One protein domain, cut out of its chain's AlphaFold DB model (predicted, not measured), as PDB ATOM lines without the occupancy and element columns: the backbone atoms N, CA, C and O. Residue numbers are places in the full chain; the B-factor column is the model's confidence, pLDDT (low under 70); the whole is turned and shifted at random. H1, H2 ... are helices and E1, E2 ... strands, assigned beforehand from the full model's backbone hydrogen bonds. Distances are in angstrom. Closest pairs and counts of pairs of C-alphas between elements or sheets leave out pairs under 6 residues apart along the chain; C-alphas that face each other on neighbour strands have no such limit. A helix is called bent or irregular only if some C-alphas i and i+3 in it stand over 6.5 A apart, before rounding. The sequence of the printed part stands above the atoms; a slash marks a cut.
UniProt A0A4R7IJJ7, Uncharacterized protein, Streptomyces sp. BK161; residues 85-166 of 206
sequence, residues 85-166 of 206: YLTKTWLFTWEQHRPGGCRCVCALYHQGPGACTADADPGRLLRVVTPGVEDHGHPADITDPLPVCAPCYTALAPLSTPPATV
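This is residues 85 to 166 of the 206 residues of an uncharacterized protein of Streptomyces sp. BK161 (UniProt A0A4R7IJJ7). Little regular structure is here: mostly loops about a small ribbon of two parallel strands, E1 and E2, with H2 near both and residues 141 to 147 folding back along E2. The 82 printed residues run E1, H1, E2, H2, mixed helices and strands, with 23 residues in named elements. The whole is compact, radius of gyration of the C-alphas 13.2 A, spanning 38 by 26 by 24 A.

Find E1, residues 85 to 87, from C-alpha 85 at (88.391, 77.768, 94.141). E2 is residues 125 to 130, 16.5 A; H1 is residues 106 to 109; H2, residues 150 to 159, 14.9 A, ends at (80.215, 75.172, 94.275).

Look between E1 and E2, parallel at 26 degrees: N 86 and O 127 are 2.9 A apart, within hydrogen-bond range. E1, H1, E2 form a strand-helix-strand unit, parallel neighbour strands with a helix between, its crossover right-handed. H1 and H2 only just touch, with 3 pairs of C-alphas within 8 A, the closest Cys 106 and Cys 152, 7.3 A. H2 is only just irregular, C-alphas 155 and 158 being 6.8 A apart; 4 of 6 O i to N i+4 pairs are within range, and H1 is too short for one.

The printed part has no cut, and its three links are long. Confidence is low at residues 90 to 100, 104 to 115, 132 to 139 and 163 to 166.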
ATOM      1  N   TYR A  85      88.427  76.416  94.713       87.56
ATOM      2  CA  TYR A  85      88.391  77.768  94.141       87.56
ATOM      3  C   TYR A  85      86.946  78.244  94.023       87.56
ATOM      4  O   TYR A  85      86.119  77.576  93.403       87.56
ATOM      5  N   LEU A  86      86.632  79.397  94.612       86.50
ATOM      6  CA  LEU A  86      85.304  80.006  94.555       86.50
ATOM      7  C   LEU A  86      85.353  81.361  93.871       86.50
ATOM      8  O   LEU A  86      86.000  82.282  94.361       86.50
ATOM      9  N   THR A  87      84.602  81.500  92.784       84.44
ATOM     10  CA  THR A  87      84.456  82.776  92.087       84.44
ATOM     11  C   THR A  87      83.416  83.643  92.796       84.44
ATOM     12  O   THR A  87      82.268  83.230  92.976       84.44
ATOM     13  N   LYS A  88      83.793  84.858  93.205       80.31
ATOM     14  CA  LYS A  88      82.895  85.835  93.838       80.31
ATOM     15  C   LYS A  88      83.124  87.231  93.278       80.31
ATOM     16  O   LYS A  88      84.221  87.762  93.360       80.31
ATOM     17  N   THR A  89      82.061  87.843  92.765       73.25
ATOM     18  CA  THR A  89      82.064  89.194  92.178       73.25
ATOM     19  C   THR A  89      82.246  90.321  93.191       73.25
ATOM     20  O   THR A  89      82.626  91.418  92.806       73.25
ATOM     21  N   TRP A  90      82.014  90.061  94.478       67.19
ATOM     22  CA  TRP A  90      82.157  91.054  95.538       67.19
ATOM     23  C   TRP A  90      83.158  90.554  96.571       67.19
ATOM     24  O   TRP A  90      82.905  89.563  97.265       67.19
ATOM     25  N   LEU A  91      84.297  91.241  96.653       57.59
ATOM     26  CA  LEU A  91      85.259  91.067  97.728       57.59
ATOM     27  C   LEU A  91      84.702  91.835  98.931       57.59
ATOM     28  O   LEU A  91      84.797  93.058  99.003       57.59
ATOM     29  N   PHE A  92      84.057  91.141  99.863       54.94
ATOM     30  CA  PHE A  92      83.832  91.753 101.167       54.94
ATOM     31  C   PHE A  92      85.219  92.002 101.758       54.94
ATOM     32  O   PHE A  92      85.993  91.054 101.863       54.94
ATOM     33  N   THR A  93      85.558  93.255 102.079       49.09
ATOM     34  CA  THR A  93      86.776  93.605 102.822       49.09
ATOM     35  C   THR A  93      86.752  92.811 104.120       49.09
ATOM     36  O   THR A  93      85.966  93.086 105.027       49.09
ATOM     37  N   TRP A  94      87.489  91.706 104.115       51.19
ATOM     38  CA  TRP A  94      87.241  90.592 105.012       51.19
ATOM     39  C   TRP A  94      88.046  90.786 106.289       51.19
ATOM     40  O   TRP A  94      89.234  90.485 106.351       51.19
ATOM     41  N   GLU A  95      87.376  91.284 107.317       48.44
ATOM     42  CA  GLU A  95      87.895  91.357 108.674       48.44
ATOM     43  C   GLU A  95      87.223  90.260 109.497       48.44
ATOM     44  O   GLU A  95      86.104  90.463 109.951       48.44
ATOM     45  N   GLN A  96      87.883  89.115 109.705       48.66
ATOM     46  CA  GLN A  96      87.734  88.344 110.949       48.66
ATOM     47  C   GLN A  96      89.077  87.713 111.314       48.66
ATOM     48  O   GLN A  96      89.335  86.522 111.125       48.66
ATOM     49  N   HIS A  97      89.956  88.568 111.838       53.38
ATOM     50  CA  HIS A  97      91.199  88.220 112.512       53.38
ATOM     51  C   HIS A  97      90.903  87.431 113.805       53.38
ATOM     52  O   HIS A  97      91.078  87.924 114.915       53.38
ATOM     53  N   ARG A  98      90.418  86.191 113.674       56.75
ATOM     54  CA  ARG A  98      90.526  85.182 114.729       56.75
ATOM     55  C   ARG A  98      91.640  84.205 114.354       56.75
ATOM     56  O   ARG A  98      91.565  83.593 113.283       56.75
ATOM     57  N   PRO A  99      92.670  84.037 115.194       62.06
ATOM     58  CA  PRO A  99      93.623  82.953 115.012       62.06
ATOM     59  C   PRO A  99      92.900  81.605 115.199       62.06
ATOM     60  O   PRO A  99      92.212  81.412 116.196       62.06
ATOM     61  N   GLY A 100      93.019  80.697 114.220       65.69
ATOM     62  CA  GLY A 100      92.565  79.296 114.313       65.69
ATOM     63  C   GLY A 100      91.148  78.952 113.813       65.69
ATOM     64  O   GLY A 100      90.870  77.779 113.581       65.69
ATOM     65  N   GLY A 101      90.264  79.930 113.585       71.94
ATOM     66  CA  GLY A 101      88.870  79.665 113.179       71.94
ATOM     67  C   GLY A 101      88.641  79.501 111.667       71.94
ATOM     68  O   GLY A 101      89.427  79.999 110.854       71.94
ATOM     69  N   CYS A 102      87.527  78.857 111.277       70.06
ATOM     70  CA  CYS A 102      87.084  78.791 109.877       70.06
ATOM     71  C   CYS A 102      86.849  80.187 109.293       70.06
ATOM     72  O   CYS A 102      86.160  81.017 109.883       70.06
ATOM     73  N   ARG A 103      87.356  80.421 108.077       70.88
ATOM     74  CA  ARG A 103      87.238  81.709 107.364       70.88
ATOM     75  C   ARG A 103      86.137  81.741 106.300       70.88
ATOM     76  O   ARG A 103      86.157  82.515 105.350       70.88
ATOM     77  N   CYS A 104      85.177  80.846 106.446       67.06
ATOM     78  CA  CYS A 104      84.101  80.596 105.508       67.06
ATOM     79  C   CYS A 104      82.915  81.564 105.722       67.06
ATOM     80  O   CYS A 104      82.554  81.885 106.854       67.06
ATOM     81  N   VAL A 105      82.260  82.011 104.640       62.53
ATOM     82  CA  VAL A 105      81.071  82.890 104.711       62.53
ATOM     83  C   VAL A 105      79.816  82.079 105.053       62.53
ATOM     84  O   VAL A 105      78.898  81.929 104.249       62.53
ATOM     85  N   CYS A 106      79.785  81.492 106.244       63.84
ATOM     86  CA  CYS A 106      78.763  80.506 106.595       63.84
ATOM     87  C   CYS A 106      77.345  81.043 106.595       63.84
ATOM     88  O   CYS A 106      76.455  80.309 106.190       63.84
ATOM     89  N   ALA A 107      77.137  82.316 106.929       58.38
ATOM     90  CA  ALA A 107      75.814  82.924 106.838       58.38
ATOM     91  C   ALA A 107      75.239  82.866 105.407       58.38
ATOM     92  O   ALA A 107      74.049  82.624 105.228       58.38
ATOM     93  N   LEU A 108      76.086  83.020 104.379       64.88
ATOM     94  CA  LEU A 108      75.663  82.961 102.974       64.88
ATOM     95  C   LEU A 108      75.419  81.531 102.485       64.88
ATOM     96  O   LEU A 108      74.565  81.324 101.630       64.88
ATOM     97  N   TYR A 109      76.169  80.556 103.003       63.81
ATOM     98  CA  TYR A 109      76.135  79.182 102.492       63.81
ATOM     99  C   TYR A 109      75.285  78.217 103.321       63.81
ATOM    100  O   TYR A 109      74.779  77.245 102.773       63.81
ATOM    101  N   HIS A 110      75.093  78.473 104.614       58.66
ATOM    102  CA  HIS A 110      74.347  77.586 105.507       58.66
ATOM    103  C   HIS A 110      72.914  78.041 105.793       58.66
ATOM    104  O   HIS A 110      72.234  77.361 106.552       58.66
ATOM    105  N   GLN A 111      72.439  79.151 105.208       60.03
ATOM    106  CA  GLN A 111      71.096  79.710 105.475       60.03
ATOM    107  C   GLN A 111      70.742  79.756 106.981       60.03
ATOM    108  O   GLN A 111      69.579  79.675 107.368       60.03
ATOM    109  N   GLY A 112      71.761  79.858 107.840       61.06
ATOM    110  CA  GLY A 112      71.652  79.749 109.287       61.06
ATOM    111  C   GLY A 112      72.141  81.027 109.969       61.06
ATOM    112  O   GLY A 112      72.977  81.743 109.409       61.06
ATOM    113  N   PRO A 113      71.636  81.343 111.172       52.47
ATOM    114  CA  PRO A 113      72.061  82.524 111.907       52.47
ATOM    115  C   PRO A 113      73.494  82.346 112.435       52.47
ATOM    116  O   PRO A 113      73.725  81.594 113.377       52.47
ATOM    117  N   GLY A 114      74.457  83.064 111.845       61.28
ATOM    118  CA  GLY A 114      75.799  83.262 112.412       61.28
ATOM    119  C   GLY A 114      76.985  82.939 111.493       61.28
ATOM    120  O   GLY A 114      76.873  82.242 110.484       61.28
ATOM    121  N   ALA A 115      78.153  83.476 111.861       67.19
ATOM    122  CA  ALA A 115      79.448  83.065 111.322       67.19
ATOM    123  C   ALA A 115      79.831  81.691 111.897       67.19
ATOM    124  O   ALA A 115      79.521  81.399 113.051       67.19
ATOM    125  N   CYS A 116      80.500  80.844 111.110       74.50
ATOM    126  CA  CYS A 116      80.977  79.562 111.620       74.50
ATOM    127  C   CYS A 116      82.049  79.791 112.679       74.50
ATOM    128  O   CYS A 116      82.995  80.549 112.476       74.50
ATOM    129  N   THR A 117      81.872  79.133 113.817       77.44
ATOM    130  CA  THR A 117      82.777  79.205 114.963       77.44
ATOM    131  C   THR A 117      83.657  77.969 115.094       77.44
ATOM    132  O   THR A 117      84.428  77.896 116.044       77.44
ATOM    133  N   ALA A 118      83.539  77.007 114.173       83.06
ATOM    134  CA  ALA A 118      84.363  75.809 114.183       83.06
ATOM    135  C   ALA A 118      85.823  76.144 113.859       83.06
ATOM    136  O   ALA A 118      86.111  77.043 113.058       83.06
ATOM    137  N   ASP A 119      86.725  75.368 114.451       85.06
ATOM    138  CA  ASP A 119      88.143  75.412 114.128       85.06
ATOM    139  C   ASP A 119      88.372  74.981 112.680       85.06
ATOM    140  O   ASP A 119      87.625  74.174 112.114       85.06
ATOM    141  N   ALA A 120      89.385  75.565 112.048       85.31
ATOM    142  CA  ALA A 120      89.751  75.155 110.707       85.31
ATOM    143  C   ALA A 120      90.480  73.806 110.732       85.31
ATOM    144  O   ALA A 120      91.327  73.563 111.590       85.31
ATOM    145  N   ASP A 121      90.188  72.952 109.751       86.56
ATOM    146  CA  ASP A 121      90.852  71.658 109.641       86.56
ATOM    147  C   ASP A 121      92.141  71.781 108.816       86.56
ATOM    148  O   ASP A 121      92.144  72.423 107.755       86.56
ATOM    149  N   PRO A 122      93.241  71.140 109.244       85.75
ATOM    150  CA  PRO A 122      94.493  71.166 108.503       85.75
ATOM    151  C   PRO A 122      94.317  70.573 107.097       85.75
ATOM    152  O   PRO A 122      93.637  69.568 106.891       85.75
ATOM    153  N   GLY A 123      94.919  71.229 106.102       86.81
ATOM    154  CA  GLY A 123      94.886  70.804 104.699       86.81
ATOM    155  C   GLY A 123      93.610  71.162 103.927       86.81
ATOM    156  O   GLY A 123      93.610  71.073 102.702       86.81
ATOM    157  N   ARG A 124      92.537  71.622 104.585       89.31
ATOM    158  CA  ARG A 124      91.304  72.068 103.912       89.31
ATOM    159  C   ARG A 124      91.378  73.552 103.597       89.31
ATOM    160  O   ARG A 124      91.138  74.402 104.452       89.31
ATOM    161  N   LEU A 125      91.719  73.852 102.349       88.31
ATOM    162  CA  LEU A 125      92.000  75.210 101.903       88.31
ATOM    163  C   LEU A 125      91.001  75.673 100.845       88.31
ATOM    164  O   LEU A 125      90.612  74.919  99.949       88.31
ATOM    165  N   LEU A 126      90.635  76.946 100.933       87.56
ATOM    166  CA  LEU A 126      89.795  77.649  99.981       87.56
ATOM    167  C   LEU A 126      90.541  78.864  99.429       87.56
ATOM    168  O   LEU A 126      91.108  79.640 100.189       87.56
ATOM    169  N   ARG A 127      90.484  79.082  98.120       86.69
ATOM    170  CA  ARG A 127      90.864  80.341  97.479       86.69
ATOM    171  C   ARG A 127      89.628  80.994  96.886       86.69
ATOM    172  O   ARG A 127      88.877  80.371  96.137       86.69
ATOM    173  N   VAL A 128      89.415  82.257  97.214       83.88
ATOM    174  CA  VAL A 128      88.396  83.097  96.582       83.88
ATOM    175  C   VAL A 128      89.038  83.836  95.415       83.88
ATOM    176  O   VAL A 128      90.076  84.477  95.589       83.88
ATOM    177  N   VAL A 129      88.422  83.710  94.245       82.50
ATOM    178  CA  VAL A 129      88.785  84.396  93.007       82.50
ATOM    179  C   VAL A 129      87.761  85.496  92.776       82.50
ATOM    180  O   VAL A 129      86.571  85.217  92.611       82.50
ATOM    181  N   THR A 130      88.204  86.743  92.737       79.12
ATOM    182  CA  THR A 130      87.363  87.848  92.291       79.12
ATOM    183  C   THR A 130      87.607  88.065  90.809       79.12
ATOM    184  O   THR A 130      88.728  88.412  90.431       79.12
ATOM    185  N   PRO A 131      86.604  87.814  89.947       75.75
ATOM    186  CA  PRO A 131      86.756  88.070  88.530       75.75
ATOM    187  C   PRO A 131      86.957  89.573  88.349       75.75
ATOM    188  O   PRO A 131      86.185  90.376  88.872       75.75
ATOM    189  N   GLY A 132      88.025  89.942  87.646       68.69
ATOM    190  CA  GLY A 132      88.276  91.333  87.302       68.69
ATOM    191  C   GLY A 132      87.148  91.852  86.418       68.69
ATOM    192  O   GLY A 132      86.679  91.140  85.530       68.69
ATOM    193  N   VAL A 133      86.707  93.080  86.670       66.00
ATOM    194  CA  VAL A 133      85.796  93.783  85.766       66.00
ATOM    195  C   VAL A 133      86.686  94.604  84.841       66.00
ATOM    196  O   VAL A 133      87.272  95.596  85.282       66.00
ATOM    197  N   GLU A 134      86.850  94.164  83.588       59.56
ATOM    198  CA  GLU A 134      87.720  94.847  82.614       59.56
ATOM    199  C   GLU A 134      87.308  96.322  82.435       59.56
ATOM    200  O   GLU A 134      88.174  97.193  82.384       59.56
ATOM    201  N   ASP A 135      86.005  96.625  82.514       56.69
ATOM    202  CA  ASP A 135      85.446  97.985  82.411       56.69
ATOM    203  C   ASP A 135      85.887  98.954  83.523       56.69
ATOM    204  O   ASP A 135      85.759 100.173  83.385       56.69
ATOM    205  N   HIS A 136      86.397  98.450  84.649       56.69
ATOM    206  CA  HIS A 136      86.838  99.271  85.785       56.69
ATOM    207  C   HIS A 136      88.320  99.081  86.125       56.69
ATOM    208  O   HIS A 136      88.769  99.501  87.196       56.69
ATOM    209  N   GLY A 137      89.084  98.440  85.233       53.69
ATOM    210  CA  GLY A 137      90.536  98.294  85.357       53.69
ATOM    211  C   GLY A 137      91.007  97.503  86.582       53.69
ATOM    212  O   GLY A 137      92.192  97.554  86.910       53.69
ATOM    213  N   HIS A 138      90.118  96.781  87.272       58.09
ATOM    214  CA  HIS A 138      90.504  95.954  88.412       58.09
ATOM    215  C   HIS A 138      90.941  94.574  87.914       58.09
ATOM    216  O   HIS A 138      90.126  93.858  87.323       58.09
ATOM    217  N   PRO A 139      92.211  94.180  88.122       62.16
ATOM    218  CA  PRO A 139      92.663  92.850  87.749       62.16
ATOM    219  C   PRO A 139      91.900  91.797  88.555       62.16
ATOM    220  O   PRO A 139      91.483  92.053  89.685       62.16
ATOM    221  N   ALA A 140      91.739  90.603  87.979       71.56
ATOM    222  CA  ALA A 140      91.254  89.466  88.749       71.56
ATOM    223  C   ALA A 140      92.187  89.238  89.946       71.56
ATOM    224  O   ALA A 140      93.406  89.153  89.766       71.56
ATOM    225  N   ASP A 141      91.611  89.158  91.141       74.31
ATOM    226  CA  ASP A 141      92.357  88.976  92.382       74.31
ATOM    227  C   ASP A 141      92.105  87.575  92.940       74.31
ATOM    228  O   ASP A 141      90.995  87.040  92.854       74.31
ATOM    229  N   ILE A 142      93.149  86.951  93.475       77.81
ATOM    230  CA  ILE A 142      93.088  85.614  94.060       77.81
ATOM    231  C   ILE A 142      93.632  85.713  95.473       77.81
ATOM    232  O   ILE A 142      94.816  85.958  95.685       77.81
ATOM    233  N   THR A 143      92.761  85.446  96.435       77.06
ATOM    234  CA  THR A 143      93.129  85.430  97.852       77.06
ATOM    235  C   THR A 143      94.145  84.330  98.178       77.06
ATOM    236  O   THR A 143      94.209  83.273  97.527       77.06
ATOM    237  N   ASP A 144      94.931  84.567  99.228       81.56
ATOM    238  CA  ASP A 144      95.738  83.528  99.866       81.56
ATOM    239  C   ASP A 144      94.871  82.343 100.319       81.56
ATOM    240  O   ASP A 144      93.668  82.510 100.535       81.56
ATOM    241  N   PRO A 145      95.436  81.126 100.458       83.12
ATOM    242  CA  PRO A 145      94.681  79.977 100.936       83.12
ATOM    243  C   PRO A 145      94.057  80.251 102.308       83.12
ATOM    244  O   PRO A 145      94.751  80.466 103.301       83.12
ATOM    245  N   LEU A 146      92.734  80.199 102.361       85.12
ATOM    246  CA  LEU A 146      91.940  80.384 103.564       85.12
ATOM    247  C   LEU A 146      91.633  79.010 104.167       85.12
ATOM    248  O   LEU A 146      91.029  78.173 103.486       85.12
ATOM    249  N   PRO A 147      92.017  78.749 105.426       86.88
ATOM    250  CA  PRO A 147      91.697  77.490 106.075       86.88
ATOM    251  C   PRO A 147      90.200  77.442 106.429       86.88
ATOM    252  O   PRO A 147      89.606  78.432 106.878       86.88
ATOM    253  N   VAL A 148      89.573  76.287 106.197       87.19
ATOM    254  CA  VAL A 148      88.142  76.054 106.449       87.19
ATOM    255  C   VAL A 148      87.912  74.758 107.232       87.19
ATOM    256  O   VAL A 148      88.701  73.823 107.155       87.19
ATOM    257  N   CYS A 149      86.819  74.679 107.988       89.19
ATOM    258  CA  CYS A 149      86.418  73.457 108.685       89.19
ATOM    259  C   CYS A 149      85.811  72.424 107.713       89.19
ATOM    260  O   CYS A 149      85.309  72.779 106.639       89.19
ATOM    261  N   ALA A 150      85.809  71.140 108.081       89.81
ATOM    262  CA  ALA A 150      85.285  70.045 107.261       89.81
ATOM    263  C   ALA A 150      83.826  70.221 106.794       89.81
ATOM    264  O   ALA A 150      83.567  69.961 105.610       89.81
ATOM    265  N   PRO A 151      82.875  70.685 107.635       87.19
ATOM    266  CA  PRO A 151      81.499  70.918 107.194       87.19
ATOM    267  C   PRO A 151      81.419  71.944 106.062       87.19
ATOM    268  O   PRO A 151      80.769  71.709 105.042       87.19
ATOM    269  N   CYS A 152      82.137  73.058 106.201       85.94
ATOM    270  CA  CYS A 152      82.125  74.122 105.206       85.94
ATOM    271  C   CYS A 152      82.857  73.710 103.937       85.94
ATOM    272  O   CYS A 152      82.372  73.974 102.845       85.94
ATOM    273  N   TYR A 153      83.977  72.998 104.059       89.62
ATOM    274  CA  TYR A 153      84.666  72.439 102.903       89.62
ATOM    275  C   TYR A 153      83.731  71.547 102.071       89.62
ATOM    276  O   TYR A 153      83.644  71.697 100.856       89.62
ATOM    277  N   THR A 154      82.984  70.657 102.729       89.44
ATOM    278  CA  THR A 154      82.039  69.745 102.063       89.44
ATOM    279  C   THR A 154      80.902  70.504 101.378       89.44
ATOM    280  O   THR A 154      80.536  70.174 100.253       89.44
ATOM    281  N   ALA A 155      80.379  71.553 102.017       85.81
ATOM    282  CA  ALA A 155      79.325  72.391 101.450       85.81
ATOM    283  C   ALA A 155      79.803  73.237 100.253       85.81
ATOM    284  O   ALA A 155      79.035  73.486  99.325       85.81
ATOM    285  N   LEU A 156      81.066  73.675 100.259       87.06
ATOM    286  CA  LEU A 156      81.645  74.517  99.208       87.06
ATOM    287  C   LEU A 156      82.195  73.711  98.030       87.06
ATOM    288  O   LEU A 156      82.235  74.232  96.919       87.06
ATOM    289  N   ALA A 157      82.597  72.456  98.244       89.81
ATOM    290  CA  ALA A 157      83.114  71.573  97.202       89.81
ATOM    291  C   ALA A 157      82.247  71.536  95.922       89.81
ATOM    292  O   ALA A 157      82.808  71.769  94.848       89.81
ATOM    293  N   PRO A 158      80.912  71.343  95.977       90.06
ATOM    294  CA  PRO A 158      80.075  71.338  94.771       90.06
ATOM    295  C   PRO A 158      79.940  72.712  94.095       90.06
ATOM    296  O   PRO A 158      79.544  72.782  92.938       90.06
ATOM    297  N   LEU A 159      80.254  73.802  94.801       87.19
ATOM    298  CA  LEU A 159      80.215  75.172  94.275       87.19
ATOM    299  C   LEU A 159      81.572  75.624  93.722       87.19
ATOM    300  O   LEU A 159      81.676  76.701  93.133       87.19
ATOM    301  N   SER A 160      82.619  74.838  93.963       88.50
ATOM    302  CA  SER A 160      83.968  75.173  93.538       88.50
ATOM    303  C   SER A 160      84.135  74.978  92.033       88.50
ATOM    304  O   SER A 160      83.598  74.046  91.437       88.50
ATOM    305  N   THR A 161      84.885  75.881  91.407       82.19
ATOM    306  CA  THR A 161      85.236  75.780  89.987       82.19
ATOM    307  C   THR A 161      86.630  75.164  89.862       82.19
ATOM    308  O   THR A 161      87.532  75.573  90.596       82.19
ATOM    309  N   PRO A 162      86.860  74.192  88.963       72.81
ATOM    310  CA  PRO A 162      88.190  73.632  88.770       72.81
ATOM    311  C   PRO A 162      89.182  74.699  88.267       72.81
ATOM    312  O   PRO A 162      88.809  75.578  87.488       72.81
ATOM    313  N   PRO A 163      90.466  74.612  88.662       62.00
ATOM    314  CA  PRO A 163      91.470  75.634  88.361       62.00
ATOM    315  C   PRO A 163      91.718  75.824  86.858       62.00
ATOM    316  O   PRO A 163      92.134  76.901  86.445       62.00
ATOM    317  N   ALA A 164      91.426  74.813  86.032       59.91
ATOM    318  CA  ALA A 164      91.583  74.880  84.579       59.91
ATOM    319  C   ALA A 164      90.667  75.919  83.901       59.91
ATOM    320  O   ALA A 164      90.948  76.333  82.781       59.91
ATOM    321  N   THR A 165      89.596  76.351  84.572       58.72
ATOM    322  CA  THR A 165      88.647  77.345  84.050       58.72
ATOM    323  C   THR A 165      88.932  78.757  84.564       58.72
ATOM    324  O   THR A 165      88.288  79.708  84.130       58.72
ATOM    325  N   VAL A 166      89.880  78.916  85.496       57.25
ATOM    326  CA  VAL A 166      90.267  80.225  86.030       57.25
ATOM    327  C   VAL A 166      91.289  80.845  85.073       57.25
ATOM    328  O   VAL A 166      92.357  80.257  84.878       57.25
TER     329      VAL A 166